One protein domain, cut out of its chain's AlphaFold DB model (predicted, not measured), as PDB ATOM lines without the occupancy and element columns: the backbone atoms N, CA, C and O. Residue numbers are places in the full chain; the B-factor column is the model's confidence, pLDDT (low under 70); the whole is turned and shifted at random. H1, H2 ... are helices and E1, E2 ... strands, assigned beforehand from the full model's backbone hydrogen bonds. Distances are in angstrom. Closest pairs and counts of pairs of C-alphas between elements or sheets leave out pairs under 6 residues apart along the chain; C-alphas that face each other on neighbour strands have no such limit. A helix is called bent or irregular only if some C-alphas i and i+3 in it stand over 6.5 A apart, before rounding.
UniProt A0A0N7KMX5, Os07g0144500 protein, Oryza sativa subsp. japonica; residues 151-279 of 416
ATOM      1  N   ARG A 151      15.642 -35.677  26.679       48.72
ATOM      2  CA  ARG A 151      16.029 -37.080  26.466       48.72
ATOM      3  C   ARG A 151      15.204 -38.013  27.348       48.72
ATOM      4  O   ARG A 151      15.738 -38.666  28.234       48.72
ATOM      5  N   LEU A 152      13.899 -38.040  27.123       28.39
ATOM      6  CA  LEU A 152      13.029 -39.046  27.713       28.39
ATOM      7  C   LEU A 152      12.475 -39.884  26.564       28.39
ATOM      8  O   LEU A 152      11.571 -39.442  25.861       28.39
ATOM      9  N   ALA A 153      13.061 -41.059  26.344       30.39
ATOM     10  CA  ALA A 153      12.429 -42.086  25.531       30.39
ATOM     11  C   ALA A 153      11.414 -42.793  26.436       30.39
ATOM     12  O   ALA A 153      11.794 -43.530  27.345       30.39
ATOM     13  N   PHE A 154      10.128 -42.511  26.239       28.53
ATOM     14  CA  PHE A 154       9.066 -43.209  26.957       28.53
ATOM     15  C   PHE A 154       8.796 -44.536  26.246       28.53
ATOM     16  O   PHE A 154       8.315 -44.552  25.113       28.53
ATOM     17  N   ALA A 155       9.135 -45.647  26.900       34.91
ATOM     18  CA  ALA A 155       8.778 -46.983  26.447       34.91
ATOM     19  C   ALA A 155       7.530 -47.437  27.215       34.91
ATOM     20  O   ALA A 155       7.584 -47.678  28.421       34.91
ATOM     21  N   CYS A 156       6.392 -47.516  26.523       31.48
ATOM     22  CA  CYS A 156       5.128 -47.953  27.115       31.48
ATOM     23  C   CYS A 156       5.140 -49.480  27.320       31.48
ATOM     24  O   CYS A 156       5.396 -50.230  26.376       31.48
ATOM     25  N   SER A 157       4.886 -49.943  28.549       38.19
ATOM     26  CA  SER A 157       4.825 -51.372  28.893       38.19
ATOM     27  C   SER A 157       3.410 -51.944  28.708       38.19
ATOM     28  O   SER A 157       2.415 -51.314  29.062       38.19
ATOM     29  N   SER A 158       3.323 -53.167  28.172       43.09
ATOM     30  CA  SER A 158       2.113 -53.828  27.646       43.09
ATOM     31  C   SER A 158       1.020 -54.207  28.660       43.09
ATOM     32  O   SER A 158      -0.001 -54.777  28.277       43.09
ATOM     33  N   THR A 159       1.195 -53.965  29.961       44.41
ATOM     34  CA  THR A 159       0.279 -54.525  30.980       44.41
ATOM     35  C   THR A 159      -0.964 -53.663  31.242       44.41
ATOM     36  O   THR A 159      -1.880 -54.117  31.929       44.41
ATOM     37  N   PHE A 160      -1.057 -52.464  30.653       36.56
ATOM     38  CA  PHE A 160      -2.136 -51.497  30.908       36.56
ATOM     39  C   PHE A 160      -3.562 -52.014  30.589       36.56
ATOM     40  O   PHE A 160      -4.526 -51.529  31.171       36.56
ATOM     41  N   CYS A 161      -3.731 -53.044  29.746       37.25
ATOM     42  CA  CYS A 161      -5.052 -53.397  29.188       37.25
ATOM     43  C   CYS A 161      -5.577 -54.824  29.468       37.25
ATOM     44  O   CYS A 161      -6.466 -55.291  28.758       37.25
ATOM     45  N   THR A 162      -5.084 -55.559  30.475       39.44
ATOM     46  CA  THR A 162      -5.377 -57.015  30.596       39.44
ATOM     47  C   THR A 162      -6.449 -57.445  31.614       39.44
ATOM     48  O   THR A 162      -6.400 -58.567  32.123       39.44
ATOM     49  N   THR A 163      -7.485 -56.634  31.861       34.22
ATOM     50  CA  THR A 163      -8.665 -57.062  32.653       34.22
ATOM     51  C   THR A 163      -9.926 -57.066  31.782       34.22
ATOM     52  O   THR A 163     -10.126 -56.155  30.991       34.22
ATOM     53  N   ARG A 164     -10.799 -58.081  31.913       34.19
ATOM     54  CA  ARG A 164     -11.982 -58.349  31.049       34.19
ATOM     55  C   ARG A 164     -12.976 -57.185  30.841       34.19
ATOM     56  O   ARG A 164     -13.793 -57.287  29.937       34.19
ATOM     57  N   TYR A 165     -12.911 -56.113  31.630       30.12
ATOM     58  CA  TYR A 165     -13.705 -54.890  31.427       30.12
ATOM     59  C   TYR A 165     -13.042 -53.873  30.471       30.12
ATOM     60  O   TYR A 165     -13.726 -53.038  29.887       30.12
ATOM     61  N   ALA A 166     -11.729 -53.978  30.242       38.78
ATOM     62  CA  ALA A 166     -10.955 -53.074  29.391       38.78
ATOM     63  C   ALA A 166     -11.028 -53.422  27.894       38.78
ATOM     64  O   ALA A 166     -10.739 -52.574  27.063       38.78
ATOM     65  N   SER A 167     -11.449 -54.629  27.504       44.97
ATOM     66  CA  SER A 167     -11.403 -55.056  26.094       44.97
ATOM     67  C   SER A 167     -12.386 -54.325  25.171       44.97
ATOM     68  O   SER A 167     -12.154 -54.291  23.965       44.97
ATOM     69  N   LYS A 168     -13.455 -53.720  25.708       43.53
ATOM     70  CA  LYS A 168     -14.380 -52.862  24.937       43.53
ATOM     71  C   LYS A 168     -14.151 -51.368  25.159       43.53
ATOM     72  O   LYS A 168     -14.347 -50.587  24.237       43.53
ATOM     73  N   LEU A 169     -13.724 -50.978  26.361       47.09
ATOM     74  CA  LEU A 169     -13.496 -49.574  26.713       47.09
ATOM     75  C   LEU A 169     -12.138 -49.061  26.225       47.09
ATOM     76  O   LEU A 169     -12.050 -47.912  25.813       47.09
ATOM     77  N   ALA A 170     -11.096 -49.898  26.211       60.72
ATOM     78  CA  ALA A 170      -9.751 -49.464  25.843       60.72
ATOM     79  C   ALA A 170      -9.633 -49.012  24.379       60.72
ATOM     80  O   ALA A 170      -9.068 -47.946  24.171       60.72
ATOM     81  N   PRO A 171     -10.189 -49.708  23.363       64.38
ATOM     82  CA  PRO A 171     -10.102 -49.223  21.984       64.38
ATOM     83  C   PRO A 171     -10.839 -47.895  21.785       64.38
ATOM     84  O   PRO A 171     -10.330 -47.000  21.120       64.38
ATOM     85  N   TRP A 172     -12.014 -47.732  22.405       70.69
ATOM     86  CA  TRP A 172     -12.776 -46.484  22.330       70.69
ATOM     87  C   TRP A 172     -12.060 -45.327  23.042       70.69
ATOM     88  O   TRP A 172     -11.953 -44.245  22.474       70.69
ATOM     89  N   LEU A 173     -11.504 -45.565  24.236       76.44
ATOM     90  CA  LEU A 173     -10.704 -44.581  24.978       76.44
ATOM     91  C   LEU A 173      -9.447 -44.180  24.205       76.44
ATOM     92  O   LEU A 173      -9.163 -42.998  24.070       76.44
ATOM     93  N   VAL A 174      -8.711 -45.152  23.665       77.06
ATOM     94  CA  VAL A 174      -7.511 -44.906  22.851       77.06
ATOM     95  C   VAL A 174      -7.872 -44.089  21.607       77.06
ATOM     96  O   VAL A 174      -7.162 -43.141  21.279       77.06
ATOM     97  N   ASN A 175      -9.006 -44.378  20.965       79.50
ATOM     98  CA  ASN A 175      -9.495 -43.593  19.832       79.50
ATOM     99  C   ASN A 175      -9.896 -42.165  20.229       79.50
ATOM    100  O   ASN A 175      -9.610 -41.237  19.482       79.50
ATOM    101  N   GLN A 176     -10.530 -41.973  21.388       80.50
ATOM    102  CA  GLN A 176     -10.890 -40.643  21.894       80.50
ATOM    103  C   GLN A 176      -9.663 -39.813  22.284       80.50
ATOM    104  O   GLN A 176      -9.613 -38.625  21.992       80.50
ATOM    105  N   VAL A 177      -8.669 -40.434  22.925       86.00
ATOM    106  CA  VAL A 177      -7.471 -39.742  23.421       86.00
ATOM    107  C   VAL A 177      -6.522 -39.378  22.285       86.00
ATOM    108  O   VAL A 177      -6.022 -38.258  22.246       86.00
ATOM    109  N   PHE A 178      -6.246 -40.313  21.372       86.94
ATOM    110  CA  PHE A 178      -5.255 -40.092  20.316       86.94
ATOM    111  C   PHE A 178      -5.857 -39.583  19.007       86.94
ATOM    112  O   PHE A 178      -5.129 -39.009  18.201       86.94
ATOM    113  N   GLY A 179      -7.158 -39.775  18.771       86.75
ATOM    114  CA  GLY A 179      -7.798 -39.371  17.523       86.75
ATOM    115  C   GLY A 179      -7.040 -39.903  16.305       86.75
ATOM    116  O   GLY A 179      -6.710 -41.089  16.236       86.75
ATOM    117  N   GLU A 180      -6.745 -39.008  15.363       89.75
ATOM    118  CA  GLU A 180      -6.010 -39.282  14.119       89.75
ATOM    119  C   GLU A 180      -4.492 -39.044  14.219       89.75
ATOM    120  O   GLU A 180      -3.803 -39.118  13.206       89.75
ATOM    121  N   LEU A 181      -3.962 -38.779  15.419       95.06
ATOM    122  CA  LEU A 181      -2.536 -38.512  15.607       95.06
ATOM    123  C   LEU A 181      -1.672 -39.723  15.235       95.06
ATOM    124  O   LEU A 181      -1.998 -40.884  15.523       95.06
ATOM    125  N   THR A 182      -0.527 -39.425  14.639       95.62
ATOM    126  CA  THR A 182       0.456 -40.388  14.145       95.62
ATOM    127  C   THR A 182       1.723 -40.397  15.000       95.62
ATOM    128  O   THR A 182       1.898 -39.585  15.914       95.62
ATOM    129  N   LEU A 183       2.635 -41.330  14.726       94.88
ATOM    130  CA  LEU A 183       3.932 -41.384  15.404       94.88
ATOM    131  C   LEU A 183       4.754 -40.117  15.143       94.88
ATOM    132  O   LEU A 183       5.439 -39.647  16.058       94.88
ATOM    133  N   ARG A 184       4.673 -39.544  13.935       94.25
ATOM    134  CA  ARG A 184       5.369 -38.293  13.583       94.25
ATOM    135  C   ARG A 184       4.926 -37.100  14.428       94.25
ATOM    136  O   ARG A 184       5.771 -36.267  14.759       94.25
ATOM    137  N   ASP A 185       3.653 -37.065  14.819       94.12
ATOM    138  CA  ASP A 185       3.039 -35.955  15.566       94.12
ATOM    139  C   ASP A 185       3.455 -35.910  17.047       94.12
ATOM    140  O   ASP A 185       3.142 -34.965  17.774       94.12
ATOM    141  N   THR A 186       4.169 -36.926  17.534       93.44
ATOM    142  CA  THR A 186       4.618 -36.971  18.929       93.44
ATOM    143  C   THR A 186       5.641 -35.872  19.232       93.44
ATOM    144  O   THR A 186       6.589 -35.648  18.488       93.44
ATOM    145  N   VAL A 187       5.506 -35.192  20.377       91.06
ATOM    146  CA  VAL A 187       6.426 -34.101  20.770       91.06
ATOM    147  C   VAL A 187       7.835 -34.624  21.071       91.06
ATOM    148  O   VAL A 187       8.831 -33.947  20.808       91.06
ATOM    149  N   ARG A 188       7.950 -35.851  21.589       89.94
ATOM    150  CA  ARG A 188       9.217 -36.488  21.986       89.94
ATOM    151  C   ARG A 188       9.463 -37.782  21.223       89.94
ATOM    152  O   ARG A 188       8.502 -38.363  20.733       89.94
ATOM    153  N   PRO A 189      10.721 -38.238  21.112       91.75
ATOM    154  CA  PRO A 189      11.012 -39.567  20.593       91.75
ATOM    155  C   PRO A 189      10.262 -40.636  21.395       91.75
ATOM    156  O   PRO A 189      10.355 -40.690  22.623       91.75
ATOM    157  N   VAL A 190       9.516 -41.481  20.689       92.94
ATOM    158  CA  VAL A 190       8.741 -42.586  21.258       92.94
ATOM    159  C   VAL A 190       9.167 -43.878  20.578       92.94
ATOM    160  O   VAL A 190       9.443 -43.894  19.376       92.94
ATOM    161  N   LEU A 191       9.214 -44.949  21.370       92.88
ATOM    162  CA  LEU A 191       9.492 -46.301  20.913       92.88
ATOM    163  C   LEU A 191       8.453 -47.249  21.520       92.88
ATOM    164  O   LEU A 191       8.420 -47.431  22.738       92.88
ATOM    165  N   VAL A 192       7.604 -47.843  20.683       92.81
ATOM    166  CA  VAL A 192       6.542 -48.756  21.126       92.81
ATOM    167  C   VAL A 192       6.809 -50.161  20.578       92.81
ATOM    168  O   VAL A 192       6.810 -50.342  19.360       92.81
ATOM    169  N   PRO A 193       7.084 -51.161  21.430       91.56
ATOM    170  CA  PRO A 193       7.401 -52.507  20.970       91.56
ATOM    171  C   PRO A 193       6.152 -53.343  20.689       91.56
ATOM    172  O   PRO A 193       5.199 -53.329  21.462       91.56
ATOM    173  N   CYS A 194       6.207 -54.188  19.668       90.31
ATOM    174  CA  CYS A 194       5.277 -55.292  19.458       90.31
ATOM    175  C   CYS A 194       6.003 -56.489  18.820       90.31
ATOM    176  O   CYS A 194       7.207 -56.444  18.554       90.31
ATOM    177  N   TYR A 195       5.288 -57.591  18.621       88.56
ATOM    178  CA  TYR A 195       5.793 -58.735  17.870       88.56
ATOM    179  C   TYR A 195       4.938 -58.940  16.629       88.56
ATOM    180  O   TYR A 195       3.728 -59.126  16.751       88.56
ATOM    181  N   ASP A 196       5.549 -58.918  15.451       91.75
ATOM    182  CA  ASP A 196       4.839 -59.123  14.195       91.75
ATOM    183  C   ASP A 196       4.842 -60.608  13.807       91.75
ATOM    184  O   ASP A 196       5.888 -61.242  13.651       91.75
ATOM    185  N   LEU A 197       3.648 -61.178  13.646       89.56
ATOM    186  CA  LEU A 197       3.451 -62.570  13.251       89.56
ATOM    187  C   LEU A 197       3.737 -62.809  11.772       89.56
ATOM    188  O   LEU A 197       4.102 -63.935  11.423       89.56
ATOM    189  N   ALA A 198       3.588 -61.790  10.921       89.88
ATOM    190  CA  ALA A 198       3.842 -61.926   9.494       89.88
ATOM    191  C   ALA A 198       5.340 -62.147   9.236       89.88
ATOM    192  O   ALA A 198       5.729 -63.112   8.577       89.88
ATOM    193  N   THR A 199       6.190 -61.306   9.831       89.62
ATOM    194  CA  THR A 199       7.655 -61.427   9.734       89.62
ATOM    195  C   THR A 199       8.271 -62.370  10.768       89.62
ATOM    196  O   THR A 199       9.414 -62.795  10.597       89.62
ATOM    197  N   ARG A 200       7.522 -62.738  11.818       89.50
ATOM    198  CA  ARG A 200       8.001 -63.507  12.983       89.50
ATOM    199  C   ARG A 200       9.190 -62.835  13.669       89.50
ATOM    200  O   ARG A 200      10.158 -63.500  14.039       89.50
ATOM    201  N   ALA A 201       9.110 -61.520  13.825       89.62
ATOM    202  CA  ALA A 201      10.169 -60.709  14.401       89.62
ATOM    203  C   ALA A 201       9.599 -59.636  15.343       89.62
ATOM    204  O   ALA A 201       8.447 -59.217  15.196       89.62
ATOM    205  N   PRO A 202      10.393 -59.170  16.322       89.19
ATOM    206  CA  PRO A 202      10.039 -57.978  17.074       89.19
ATOM    207  C   PRO A 202       9.992 -56.765  16.143       89.19
ATOM    208  O   PRO A 202      10.891 -56.560  15.327       89.19
ATOM    209  N   PHE A 203       8.960 -55.948  16.308       91.50
ATOM    210  CA  PHE A 203       8.767 -54.706  15.574       91.50
ATOM    211  C   PHE A 203       8.698 -53.544  16.568       91.50
ATOM    212  O   PHE A 203       8.141 -53.672  17.659       91.50
ATOM    213  N   LEU A 204       9.306 -52.413  16.217       92.69
ATOM    214  CA  LEU A 204       9.337 -51.220  17.055       92.69
ATOM    215  C   LEU A 204       8.714 -50.068  16.276       92.69
ATOM    216  O   LEU A 204       9.275 -49.605  15.290       92.69
ATOM    217  N   PHE A 205       7.578 -49.568  16.748       94.38
ATOM    218  CA  PHE A 205       7.048 -48.298  16.280       94.38
ATOM    219  C   PHE A 205       7.952 -47.179  16.799       94.38
ATOM    220  O   PHE A 205       8.016 -46.955  18.009       94.38
ATOM    221  N   SER A 206       8.666 -46.497  15.907       94.44
ATOM    222  CA  SER A 206       9.584 -45.414  16.262       94.44
ATOM    223  C   SER A 206       9.185 -44.114  15.583       94.44
ATOM    224  O   SER A 206       8.949 -44.087  14.376       94.44
ATOM    225  N   ARG A 207       9.207 -43.008  16.338       94.12
ATOM    226  CA  ARG A 207       9.103 -41.666  15.745       94.12
ATOM    227  C   ARG A 207      10.216 -41.415  14.723       94.12
ATOM    228  O   ARG A 207       9.956 -40.784  13.706       94.12
ATOM    229  N   ALA A 208      11.430 -41.905  14.970       92.38
ATOM    230  CA  ALA A 208      12.573 -41.668  14.093       92.38
ATOM    231  C   ALA A 208      12.392 -42.327  12.718       92.38
ATOM    232  O   ALA A 208      12.731 -41.735  11.692       92.38
ATOM    233  N   ASP A 209      11.844 -43.544  12.690       92.69
ATOM    234  CA  ASP A 209      11.550 -44.265  11.446       92.69
ATOM    235  C   ASP A 209      10.354 -43.640  10.737       92.69
ATOM    236  O   ASP A 209      10.409 -43.394   9.529       92.69
ATOM    237  N   ALA A 210       9.323 -43.284  11.511       93.56
ATOM    238  CA  ALA A 210       8.183 -42.542  11.009       93.56
ATOM    239  C   ALA A 210       8.661 -41.249  10.346       93.56
ATOM    240  O   ALA A 210       8.348 -41.041   9.186       93.56
ATOM    241  N   ALA A 211       9.499 -40.425  10.980       91.88
ATOM    242  CA  ALA A 211      10.014 -39.175  10.410       91.88
ATOM    243  C   ALA A 211      10.796 -39.364   9.096       91.88
ATOM    244  O   ALA A 211      10.788 -38.476   8.246       91.88
ATOM    245  N   GLN A 212      11.442 -40.516   8.903       91.69
ATOM    246  CA  GLN A 212      12.206 -40.820   7.691       91.69
ATOM    247  C   GLN A 212      11.334 -41.326   6.541       91.69
ATOM    248  O   GLN A 212      11.624 -41.025   5.385       91.69
ATOM    249  N   SER A 213      10.280 -42.095   6.830       93.62
ATOM    250  CA  SER A 213       9.450 -42.706   5.791       93.62
ATOM    251  C   SER A 213       7.987 -42.834   6.221       93.62
ATOM    252  O   SER A 213       7.720 -43.323   7.320       93.62
ATOM    253  N   PRO A 214       7.024 -42.426   5.369       93.06
ATOM    254  CA  PRO A 214       5.600 -42.552   5.679       93.06
ATOM    255  C   PRO A 214       5.170 -44.020   5.814       93.06
ATOM    256  O   PRO A 214       4.228 -44.312   6.544       93.06
ATOM    257  N   ALA A 215       5.933 -44.949   5.228       94.62
ATOM    258  CA  ALA A 215       5.706 -46.384   5.361       94.62
ATOM    259  C   ALA A 215       5.903 -46.892   6.798       94.62
ATOM    260  O   ALA A 215       5.448 -47.982   7.123       94.62
ATOM    261  N   TYR A 216       6.572 -46.134   7.671       94.50
ATOM    262  CA  TYR A 216       6.707 -46.461   9.094       94.50
ATOM    263  C   TYR A 216       5.935 -45.498   9.996       94.50
ATOM    264  O   TYR A 216       6.089 -45.536  11.217       94.50
ATOM    265  N   ASP A 217       5.096 -44.645   9.412       96.56
ATOM    266  CA  ASP A 217       4.220 -43.768  10.166       96.56
ATOM    267  C   ASP A 217       2.871 -44.449  10.392       96.56
ATOM    268  O   ASP A 217       2.121 -44.718   9.457       96.56
ATOM    269  N   PHE A 218       2.584 -44.769  11.649       96.00
ATOM    270  CA  PHE A 218       1.358 -45.434  12.075       96.00
ATOM    271  C   PHE A 218       0.560 -44.496  12.967       96.00
ATOM    272  O   PHE A 218       1.117 -43.653  13.673       96.00
ATOM    273  N   ARG A 219      -0.756 -44.693  13.002       95.06
ATOM    274  CA  ARG A 219      -1.603 -44.008  13.975       95.06
ATOM    275  C   ARG A 219      -1.260 -44.480  15.383       95.06
ATOM    276  O   ARG A 219      -1.093 -45.678  15.622       95.06
ATOM    277  N   LEU A 220      -1.220 -43.550  16.334       93.81
ATOM    278  CA  LEU A 220      -0.897 -43.861  17.730       93.81
ATOM    279  C   LEU A 220      -1.864 -44.890  18.319       93.81
ATOM    280  O   LEU A 220      -1.439 -45.794  19.036       93.81
ATOM    281  N   ARG A 221      -3.145 -44.817  17.940       90.88
ATOM    282  CA  ARG A 221      -4.149 -45.808  18.343       90.88
ATOM    283  C   ARG A 221      -3.803 -47.238  17.922       90.88
ATOM    284  O   ARG A 221      -3.961 -48.156  18.724       90.88
ATOM    285  N   ASP A 222      -3.274 -47.416  16.714       91.25
ATOM    286  CA  ASP A 222      -2.962 -48.730  16.155       91.25
ATOM    287  C   ASP A 222      -1.677 -49.276  16.791       91.25
ATOM    288  O   ASP A 222      -1.625 -50.442  17.180       91.25
ATOM    289  N   ALA A 223      -0.678 -48.415  17.019       92.00
ATOM    290  CA  ALA A 223       0.541 -48.769  17.748       92.00
ATOM    291  C   ALA A 223       0.254 -49.183  19.209       92.00
ATOM    292  O   ALA A 223       0.797 -50.178  19.708       92.00
ATOM    293  N   CYS A 224      -0.641 -48.463  19.896       89.62
ATOM    294  CA  CYS A 224      -1.105 -48.820  21.236       89.62
ATOM    295  C   CYS A 224      -1.876 -50.145  21.235       89.62
ATOM    296  O   CYS A 224      -1.613 -51.003  22.080       89.62
ATOM    297  N   ALA A 225      -2.795 -50.341  20.286       87.12
ATOM    298  CA  ALA A 225      -3.563 -51.577  20.165       87.12
ATOM    299  C   ALA A 225      -2.657 -52.790  19.894       87.12
ATOM    300  O   ALA A 225      -2.788 -53.811  20.570       87.12
ATOM    301  N   ALA A 226      -1.693 -52.652  18.980       88.75
ATOM    302  CA  ALA A 226      -0.693 -53.668  18.659       88.75
ATOM    303  C   ALA A 226       0.133 -54.088  19.887       88.75
ATOM    304  O   ALA A 226       0.321 -55.274  20.151       88.75
ATOM    305  N   THR A 227       0.587 -53.115  20.675       87.06
ATOM    306  CA  THR A 227       1.435 -53.347  21.857       87.06
ATOM    307  C   THR A 227       0.668 -53.960  23.026       87.06
ATOM    308  O   THR A 227       1.200 -54.794  23.761       87.06
ATOM    309  N   CYS A 228      -0.594 -53.563  23.192       82.38
ATOM    310  CA  CYS A 228      -1.486 -54.041  24.248       82.38
ATOM    311  C   CYS A 228      -2.245 -55.324  23.873       82.38
ATOM    312  O   CYS A 228      -3.046 -55.812  24.677       82.38
ATOM    313  N   ALA A 229      -2.033 -55.864  22.668       80.00
ATOM    314  CA  ALA A 229      -2.739 -57.045  22.199       80.00
ATOM    315  C   ALA A 229      -2.484 -58.253  23.131       80.00
ATOM    316  O   ALA A 229      -1.346 -58.477  23.558       80.00
ATOM    317  N   PRO A 230      -3.513 -59.054  23.470       66.00
ATOM    318  CA  PRO A 230      -3.372 -60.128  24.448       66.00
ATOM    319  C   PRO A 230      -2.347 -61.186  24.030       66.00
ATOM    320  O   PRO A 230      -2.387 -61.712  22.919       66.00
ATOM    321  N   SER A 231      -1.489 -61.585  24.965       59.94
ATOM    322  CA  SER A 231      -0.544 -62.685  24.790       59.94
ATOM    323  C   SER A 231      -1.193 -64.036  25.133       59.94
ATOM    324  O   SER A 231      -1.514 -64.313  26.286       59.94
ATOM    325  N   GLY A 232      -1.387 -64.908  24.137       54.47
ATOM    326  CA  GLY A 232      -1.869 -66.289  24.338       54.47
ATOM    327  C   GLY A 232      -3.251 -66.576  23.744       54.47
ATOM    328  O   GLY A 232      -4.252 -66.625  24.456       54.47
ATOM    329  N   GLY A 233      -3.301 -66.791  22.426       51.19
ATOM    330  CA  GLY A 233      -4.506 -67.234  21.709       51.19
ATOM    331  C   GLY A 233      -5.602 -66.173  21.536       51.19
ATOM    332  O   GLY A 233      -6.717 -66.513  21.148       51.19
ATOM    333  N   GLY A 234      -5.315 -64.905  21.854       57.97
ATOM    334  CA  GLY A 234      -6.149 -63.768  21.459       57.97
ATOM    335  C   GLY A 234      -5.978 -63.436  19.975       57.97
ATOM    336  O   GLY A 234      -4.973 -63.810  19.372       57.97
ATOM    337  N   ALA A 235      -6.961 -62.744  19.391       66.75
ATOM    338  CA  ALA A 235      -6.861 -62.251  18.021       66.75
ATOM    339  C   ALA A 235      -5.692 -61.259  17.919       66.75
ATOM    340  O   ALA A 235      -5.616 -60.317  18.712       66.75
ATOM    341  N   ALA A 236      -4.785 -61.504  16.971       81.44
ATOM    342  CA  ALA A 236      -3.753 -60.545  16.608       81.44
ATOM    343  C   ALA A 236      -4.399 -59.239  16.127       81.44
ATOM    344  O   ALA A 236      -5.525 -59.240  15.623       81.44
ATOM    345  N   VAL A 237      -3.691 -58.131  16.311       87.69
ATOM    346  CA  VAL A 237      -4.132 -56.813  15.864       87.69
ATOM    347  C   VAL A 237      -3.435 -56.501  14.555       87.69
ATOM    348  O   VAL A 237      -2.212 -56.432  14.495       87.69
ATOM    349  N   GLU A 238      -4.224 -56.291  13.512       91.00
ATOM    350  CA  GLU A 238      -3.718 -55.740  12.262       91.00
ATOM    351  C   GLU A 238      -3.488 -54.239  12.435       91.00
ATOM    352  O   GLU A 238      -4.393 -53.514  12.852       91.00
ATOM    353  N   ALA A 239      -2.288 -53.778  12.100       91.38
ATOM    354  CA  ALA A 239      -1.960 -52.361  12.031       91.38
ATOM    355  C   ALA A 239      -1.341 -52.053  10.667       91.38
ATOM    356  O   ALA A 239      -0.546 -52.836  10.142       91.38
ATOM    357  N   SER A 240      -1.695 -50.907  10.095       94.50
ATOM    358  CA  SER A 240      -1.156 -50.435   8.820       94.50
ATOM    359  C   SER A 240      -0.608 -49.025   8.952       94.50
ATOM    360  O   SER A 240      -1.161 -48.215   9.700       94.50
ATOM    361  N   SER A 241       0.454 -48.728   8.209       95.88
ATOM    362  CA  SER A 241       0.961 -47.367   8.070       95.88
ATOM    363  C   SER A 241      -0.085 -46.461   7.413       95.88
ATOM    364  O   SER A 241      -1.040 -46.934   6.791       95.88
ATOM    365  N   VAL A 242       0.086 -45.146   7.547       93.62
ATOM    366  CA  VAL A 242      -0.834 -44.137   6.993       93.62
ATOM    367  C   VAL A 242      -0.938 -44.243   5.468       93.62
ATOM    368  O   VAL A 242      -2.021 -44.075   4.913       93.62
ATOM    369  N   ASP A 243       0.162 -44.583   4.794       92.88
ATOM    370  CA  ASP A 243       0.200 -44.840   3.347       92.88
ATOM    371  C   ASP A 243      -0.283 -46.253   2.953       92.88
ATOM    372  O   ASP A 243      -0.398 -46.566   1.769       92.88
ATOM    373  N   GLY A 244      -0.560 -47.118   3.934       92.38
ATOM    374  CA  GLY A 244      -1.008 -48.495   3.744       92.38
ATOM    375  C   GLY A 244       0.053 -49.468   3.217       92.38
ATOM    376  O   GLY A 244      -0.269 -50.643   3.025       92.38
ATOM    377  N   VAL A 245       1.292 -49.013   2.991       93.38
ATOM    378  CA  VAL A 245       2.378 -49.820   2.409       93.38
ATOM    379  C   VAL A 245       2.849 -50.889   3.386       93.38
ATOM    380  O   VAL A 245       3.006 -52.053   3.012       93.38
ATOM    381  N   THR A 246       3.049 -50.513   4.647       93.81
ATOM    382  CA  THR A 246       3.470 -51.447   5.687       93.81
ATOM    383  C   THR A 246       2.252 -51.931   6.444       93.81
ATOM    384  O   THR A 246       1.447 -51.148   6.946       93.81
ATOM    385  N   ARG A 247       2.130 -53.251   6.556       94.62
ATOM    386  CA  ARG A 247       1.080 -53.915   7.322       94.62
ATOM    387  C   ARG A 247       1.726 -54.935   8.234       94.62
ATOM    388  O   ARG A 247       2.595 -55.682   7.787       94.62
ATOM    389  N   ILE A 248       1.305 -54.950   9.489       92.38
ATOM    390  CA  ILE A 248       1.798 -55.898  10.481       92.38
ATOM    391  C   ILE A 248       0.633 -56.610  11.155       92.38
ATOM    392  O   ILE A 248      -0.413 -56.013  11.419       92.38
ATOM    393  N   THR A 249       0.869 -57.872  11.495       92.62
ATOM    394  CA  THR A 249      -0.044 -58.694  12.282       92.62
ATOM    395  C   THR A 249       0.527 -58.780  13.691       92.62
ATOM    396  O   THR A 249       1.304 -59.679  14.019       92.62
ATOM    397  N   ALA A 250       0.192 -57.810  14.532       88.06
ATOM    398  CA  ALA A 250       0.847 -57.619  15.814       88.06
ATOM    399  C   ALA A 250       0.227 -58.444  16.950       88.06
ATOM    400  O   ALA A 250      -0.992 -58.544  17.115       88.06
ATOM    401  N   VAL A 251       1.100 -58.964  17.807       84.75
ATOM    402  CA  VAL A 251       0.787 -59.406  19.169       84.75
ATOM    403  C   VAL A 251       1.549 -58.544  20.165       84.75
ATOM    404  O   VAL A 251       2.610 -57.994  19.855       84.75
ATOM    405  N   GLY A 252       1.007 -58.442  21.379       79.06
ATOM    406  CA  GLY A 252       1.562 -57.574  22.404       79.06
ATOM    407  C   GLY A 252       3.001 -57.929  22.759       79.06
ATOM    408  O   GLY A 252       3.415 -59.093  22.733       79.06
ATOM    409  N   SER A 253       3.772 -56.909  23.135       69.12
ATOM    410  CA  SER A 253       5.206 -57.042  23.415       69.12
ATOM    411  C   SER A 253       5.532 -57.918  24.615       69.12
ATOM    412  O   SER A 253       6.648 -58.418  24.692       69.12
ATOM    413  N   GLY A 254       4.576 -58.207  25.501       66.38
ATOM    414  CA  GLY A 254       4.787 -59.101  26.642       66.38
ATOM    415  C   GLY A 254       5.283 -60.512  26.280       66.38
ATOM    416  O   GLY A 254       5.789 -61.202  27.156       66.38
ATOM    417  N   VAL A 255       5.165 -60.946  25.016       61.31
ATOM    418  CA  VAL A 255       5.682 -62.247  24.540       61.31
ATOM    419  C   VAL A 255       7.166 -62.196  24.144       61.31
ATOM    420  O   VAL A 255       7.848 -63.209  24.263       61.31
ATOM    421  N   ALA A 256       7.676 -61.049  23.682       60.75
ATOM    422  CA  ALA A 256       9.001 -60.954  23.047       60.75
ATOM    423  C   ALA A 256       9.888 -59.797  23.549       60.75
ATOM    424  O   ALA A 256      11.109 -59.907  23.530       60.75
ATOM    425  N   LEU A 257       9.290 -58.701  24.019       71.19
ATOM    426  CA  LEU A 257       9.941 -57.509  24.575       71.19
ATOM    427  C   LEU A 257       9.225 -57.050  25.859       71.19
ATOM    428  O   LEU A 257       8.788 -55.909  25.980       71.19
ATOM    429  N   GLY A 258       9.118 -57.946  26.847       77.94
ATOM    430  CA  GLY A 258       8.529 -57.616  28.155       77.94
ATOM    431  C   GLY A 258       9.302 -56.533  28.926       77.94
ATOM    432  O   GLY A 258       8.728 -55.826  29.751       77.94
ATOM    433  N   ASN A 259      10.590 -56.361  28.614       87.69
ATOM    434  CA  ASN A 259      11.422 -55.260  29.087       87.69
ATOM    435  C   ASN A 259      12.034 -54.510  27.890       87.69
ATOM    436  O   ASN A 259      13.061 -54.940  27.356       87.69
ATOM    437  N   PRO A 260      11.440 -53.387  27.450       91.31
ATOM    438  CA  PRO A 260      11.936 -52.643  26.296       91.31
ATOM    439  C   PRO A 260      13.203 -51.821  26.572       91.31
ATOM    440  O   PRO A 260      13.687 -51.149  25.664       91.31
ATOM    441  N   THR A 261      13.770 -51.858  27.783       92.56
ATOM    442  CA  THR A 261      14.925 -51.027  28.154       92.56
ATOM    443  C   THR A 261      16.133 -51.238  27.240       92.56
ATOM    444  O   THR A 261      16.705 -50.258  26.768       92.56
ATOM    445  N   ALA A 262      16.495 -52.486  26.920       91.50
ATOM    446  CA  ALA A 262      17.616 -52.746  26.011       91.50
ATOM    447  C   ALA A 262      17.358 -52.211  24.591       91.50
ATOM    448  O   ALA A 262      18.263 -51.649  23.971       91.50
ATOM    449  N   ALA A 263      16.124 -52.333  24.090       91.50
ATOM    450  CA  ALA A 263      15.744 -51.789  22.787       91.50
ATOM    451  C   ALA A 263      15.795 -50.255  22.779       91.50
ATOM    452  O   ALA A 263      16.334 -49.671  21.843       91.50
ATOM    453  N   ALA A 264      15.319 -49.607  23.846       92.81
ATOM    454  CA  ALA A 264      15.378 -48.157  23.997       92.81
ATOM    455  C   ALA A 264      16.825 -47.638  24.046       92.81
ATOM    456  O   ALA A 264      17.163 -46.712  23.312       92.81
ATOM    457  N   ILE A 265      17.701 -48.263  24.843       93.06
ATOM    458  CA  ILE A 265      19.129 -47.901  24.907       93.06
ATOM    459  C   ILE A 265      19.784 -48.072  23.533       93.06
ATOM    460  O   ILE A 265      20.468 -47.167  23.057       93.06
ATOM    461  N   THR A 266      19.535 -49.201  22.867       91.81
ATOM    462  CA  THR A 266      20.078 -49.474  21.528       91.81
ATOM    463  C   THR A 266      19.612 -48.431  20.515       91.81
ATOM    464  O   THR A 266      20.417 -47.931  19.730       91.81
ATOM    465  N   HIS A 267      18.328 -48.064  20.550       91.81
ATOM    466  CA  HIS A 267      17.772 -47.032  19.681       91.81
ATOM    467  C   HIS A 267      18.458 -45.680  19.908       91.81
ATOM    468  O   HIS A 267      18.904 -45.051  18.953       91.81
ATOM    469  N   VAL A 268      18.619 -45.266  21.169       92.88
ATOM    470  CA  VAL A 268      19.266 -43.994  21.524       92.88
ATOM    471  C   VAL A 268      20.733 -43.954  21.086       92.88
ATOM    472  O   VAL A 268      21.166 -42.966  20.502       92.88
ATOM    473  N   LEU A 269      21.501 -45.021  21.321       91.25
ATOM    474  CA  LEU A 269      22.929 -45.061  20.977       91.25
ATOM    475  C   LEU A 269      23.185 -45.079  19.460       91.25
ATOM    476  O   LEU A 269      24.211 -44.560  19.002       91.25
ATOM    477  N   ASN A 270      22.252 -45.645  18.687       90.38
ATOM    478  CA  ASN A 270      22.356 -45.750  17.231       90.38
ATOM    479  C   ASN A 270      21.711 -44.568  16.490       90.38
ATOM    480  O   ASN A 270      22.093 -44.281  15.356       90.38
ATOM    481  N   ASN A 271      20.782 -43.840  17.111       89.31
ATOM    482  CA  ASN A 271      20.152 -42.659  16.526       89.31
ATOM    483  C   ASN A 271      20.900 -41.374  16.919       89.31
ATOM    484  O   ASN A 271      20.424 -40.541  17.688       89.31
ATOM    485  N   ARG A 272      22.093 -41.185  16.345       86.00
ATOM    486  CA  ARG A 272      22.930 -39.998  16.605       86.00
ATOM    487  C   ARG A 272      22.339 -38.689  16.080       86.00
ATOM    488  O   ARG A 272      22.783 -37.630  16.506       86.00
ATOM    489  N   ARG A 273      21.352 -38.751  15.178       85.62
ATOM    490  CA  ARG A 273      20.650 -37.560  14.678       85.62
ATOM    491  C   ARG A 273      19.780 -36.944  15.772       85.62
ATOM    492  O   ARG A 273      19.867 -35.745  16.005       85.62
ATOM    493  N   GLU A 274      19.000 -37.764  16.473       84.12
ATOM    494  CA  GLU A 274      18.171 -37.298  17.596       84.12
ATOM    495  C   GLU A 274      18.947 -37.226  18.920       84.12
ATOM    496  O   GLU A 274      18.649 -36.391  19.777       84.12
ATOM    497  N   PHE A 275      19.974 -38.067  19.086       88.81
ATOM    498  CA  PHE A 275      20.760 -38.184  20.317       88.81
ATOM    499  C   PHE A 275      22.273 -38.035  20.069       88.81
ATOM    500  O   PHE A 275      23.048 -38.955  20.342       88.81
ATOM    501  N   PRO A 276      22.749 -36.868  19.598       86.12
ATOM    502  CA  PRO A 276      24.159 -36.680  19.230       86.12
ATOM    503  C   PRO A 276      25.124 -36.874  20.409       86.12
ATOM    504  O   PRO A 276      26.217 -37.416  20.252       86.12
ATOM    505  N   ALA A 277      24.694 -36.499  21.611       83.31
ATOM    506  CA  ALA A 277      25.488 -36.583  22.834       83.31
ATOM    507  C   ALA A 277      25.419 -37.950  23.549       83.31
ATOM    508  O   ALA A 277      26.028 -38.120  24.603       83.31
ATOM    509  N   ALA A 278      24.689 -38.932  23.010       84.25
ATOM    510  CA  ALA A 278      24.655 -40.291  23.547       84.25
ATOM    511  C   ALA A 278      25.834 -41.111  22.990       84.25
ATOM    512  O   ALA A 278      25.677 -41.918  22.074       84.25
ATOM    513  N   ALA A 279      27.042 -40.874  23.513       81.88
ATOM    514  CA  ALA A 279      28.249 -41.550  23.028       81.88
ATOM    515  C   ALA A 279      28.398 -42.998  23.524       81.88
ATOM    516  O   ALA A 279      29.039 -43.807  22.858       81.88
TER     517      ALA A 279
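What this domain is: This is residues 151 to 279 of the 416 residues of the protein "Os07g0144500 protein" of Oryza sativa subsp. japonica (UniProt A0A0N7KMX5). A strongly twisted sheet of four antiparallel strands curls round the helix H4, and the longest helix, H2, packs on H4 and not on the sheet. H5 lies towards the opposite end of the long axis from H2, grazing the sheet near E1 and E2, while the short H3 runs on from the end of E2. The printed part has 129 residues with five named helices and four named strands, in the order H1 H2 E1 E2 H3 H4 E3 E4 H5; the sheet order is E2 E1 E4 E3. The class is mixed, helices and strands, with under half of the residues in named elements. The whole is compact, with a radius of gyration of the C-alphas of 14.2 A, and elongated in outline, spanning 44 by 28 by 27 A.

Where its parts are: Start in the sheet with E1, residues 190 to 196: find C-alpha 190 at (8.741, -42.586, 21.258), from which the strand runs 18.4 A to C-alpha 196. Beside it are E2, residues 201 to 206, 15.4 A long, and E4, residues 247 to 252, 15.5 A long; E3, residues 237 to 240, is 10.0 A long. Look next at H4, residues 220 to 227, which begins at C-alpha 220 at (-0.897, -43.861, 17.730) and is 10.6 A long. H2, residues 166 to 178, is 16.8 A long and neither bent nor irregular, but only just: C-alphas 168 and 171 are 6.3 A apart. H1, residues 158 to 161, is irregular, with C-alphas 158 and 161 7.3 A apart. H3 is residues 207 to 212, 8.7 A long, and H5, residues 261 to 270, runs 14.2 A to C-alpha 270 at (22.356, -45.750, 17.231).

How they stand to each other: Begin with the hairpin of E1 and E2, antiparallel at 156 degrees, where N 194 and O 203 are 2.8 A apart, within hydrogen-bond range. On the other side of E1 is its antiparallel neighbour E4, with N 251 and O 195 at 2.8 A. E4 also forms an antiparallel hairpin with the edge strand E3, with N 239 and O 248 at 3.0 A. The pairing is staggered: E4 pairs with E3 over residues 247 to 250 and with E1 over residues 250 to 252. The sheet curls round H4; look at the closest C-alphas of H4 and E4, Thr 227 and Gly 252, 4.3 A apart. H2 touches H4, the C-alphas of Val 174 and Arg 221 being closest at 5.7 A; they run opposite ways at a shallow tilt of 33 degrees, only just short of steep. H1 is close to H4 but not clearly touching, with the C-alphas of Ser 158 and Thr 227 5.8 A apart. H1, H3 and H5 each only graze the sheet, H5 with residues 263 to 267. Residues 154 to 155 pair in parallel with residues 190 to 191 of E1. Every O i to N i+4 pair is within hydrogen-bond range in H3, H4 and H5, and 7 of 9 are in H2; H1 is too short for such a pair.

The domain as a whole: The two C-alphas farthest apart are those of Tyr 165 and Ala 279, at 44.8 A. The printed part has no cut, and its long link is the one of 11 residues from H2 to E1. The mean pLDDT of the printed part is 79.4; look for values under 70 at residues 151 to 171, 230 to 235 and 253 to 256.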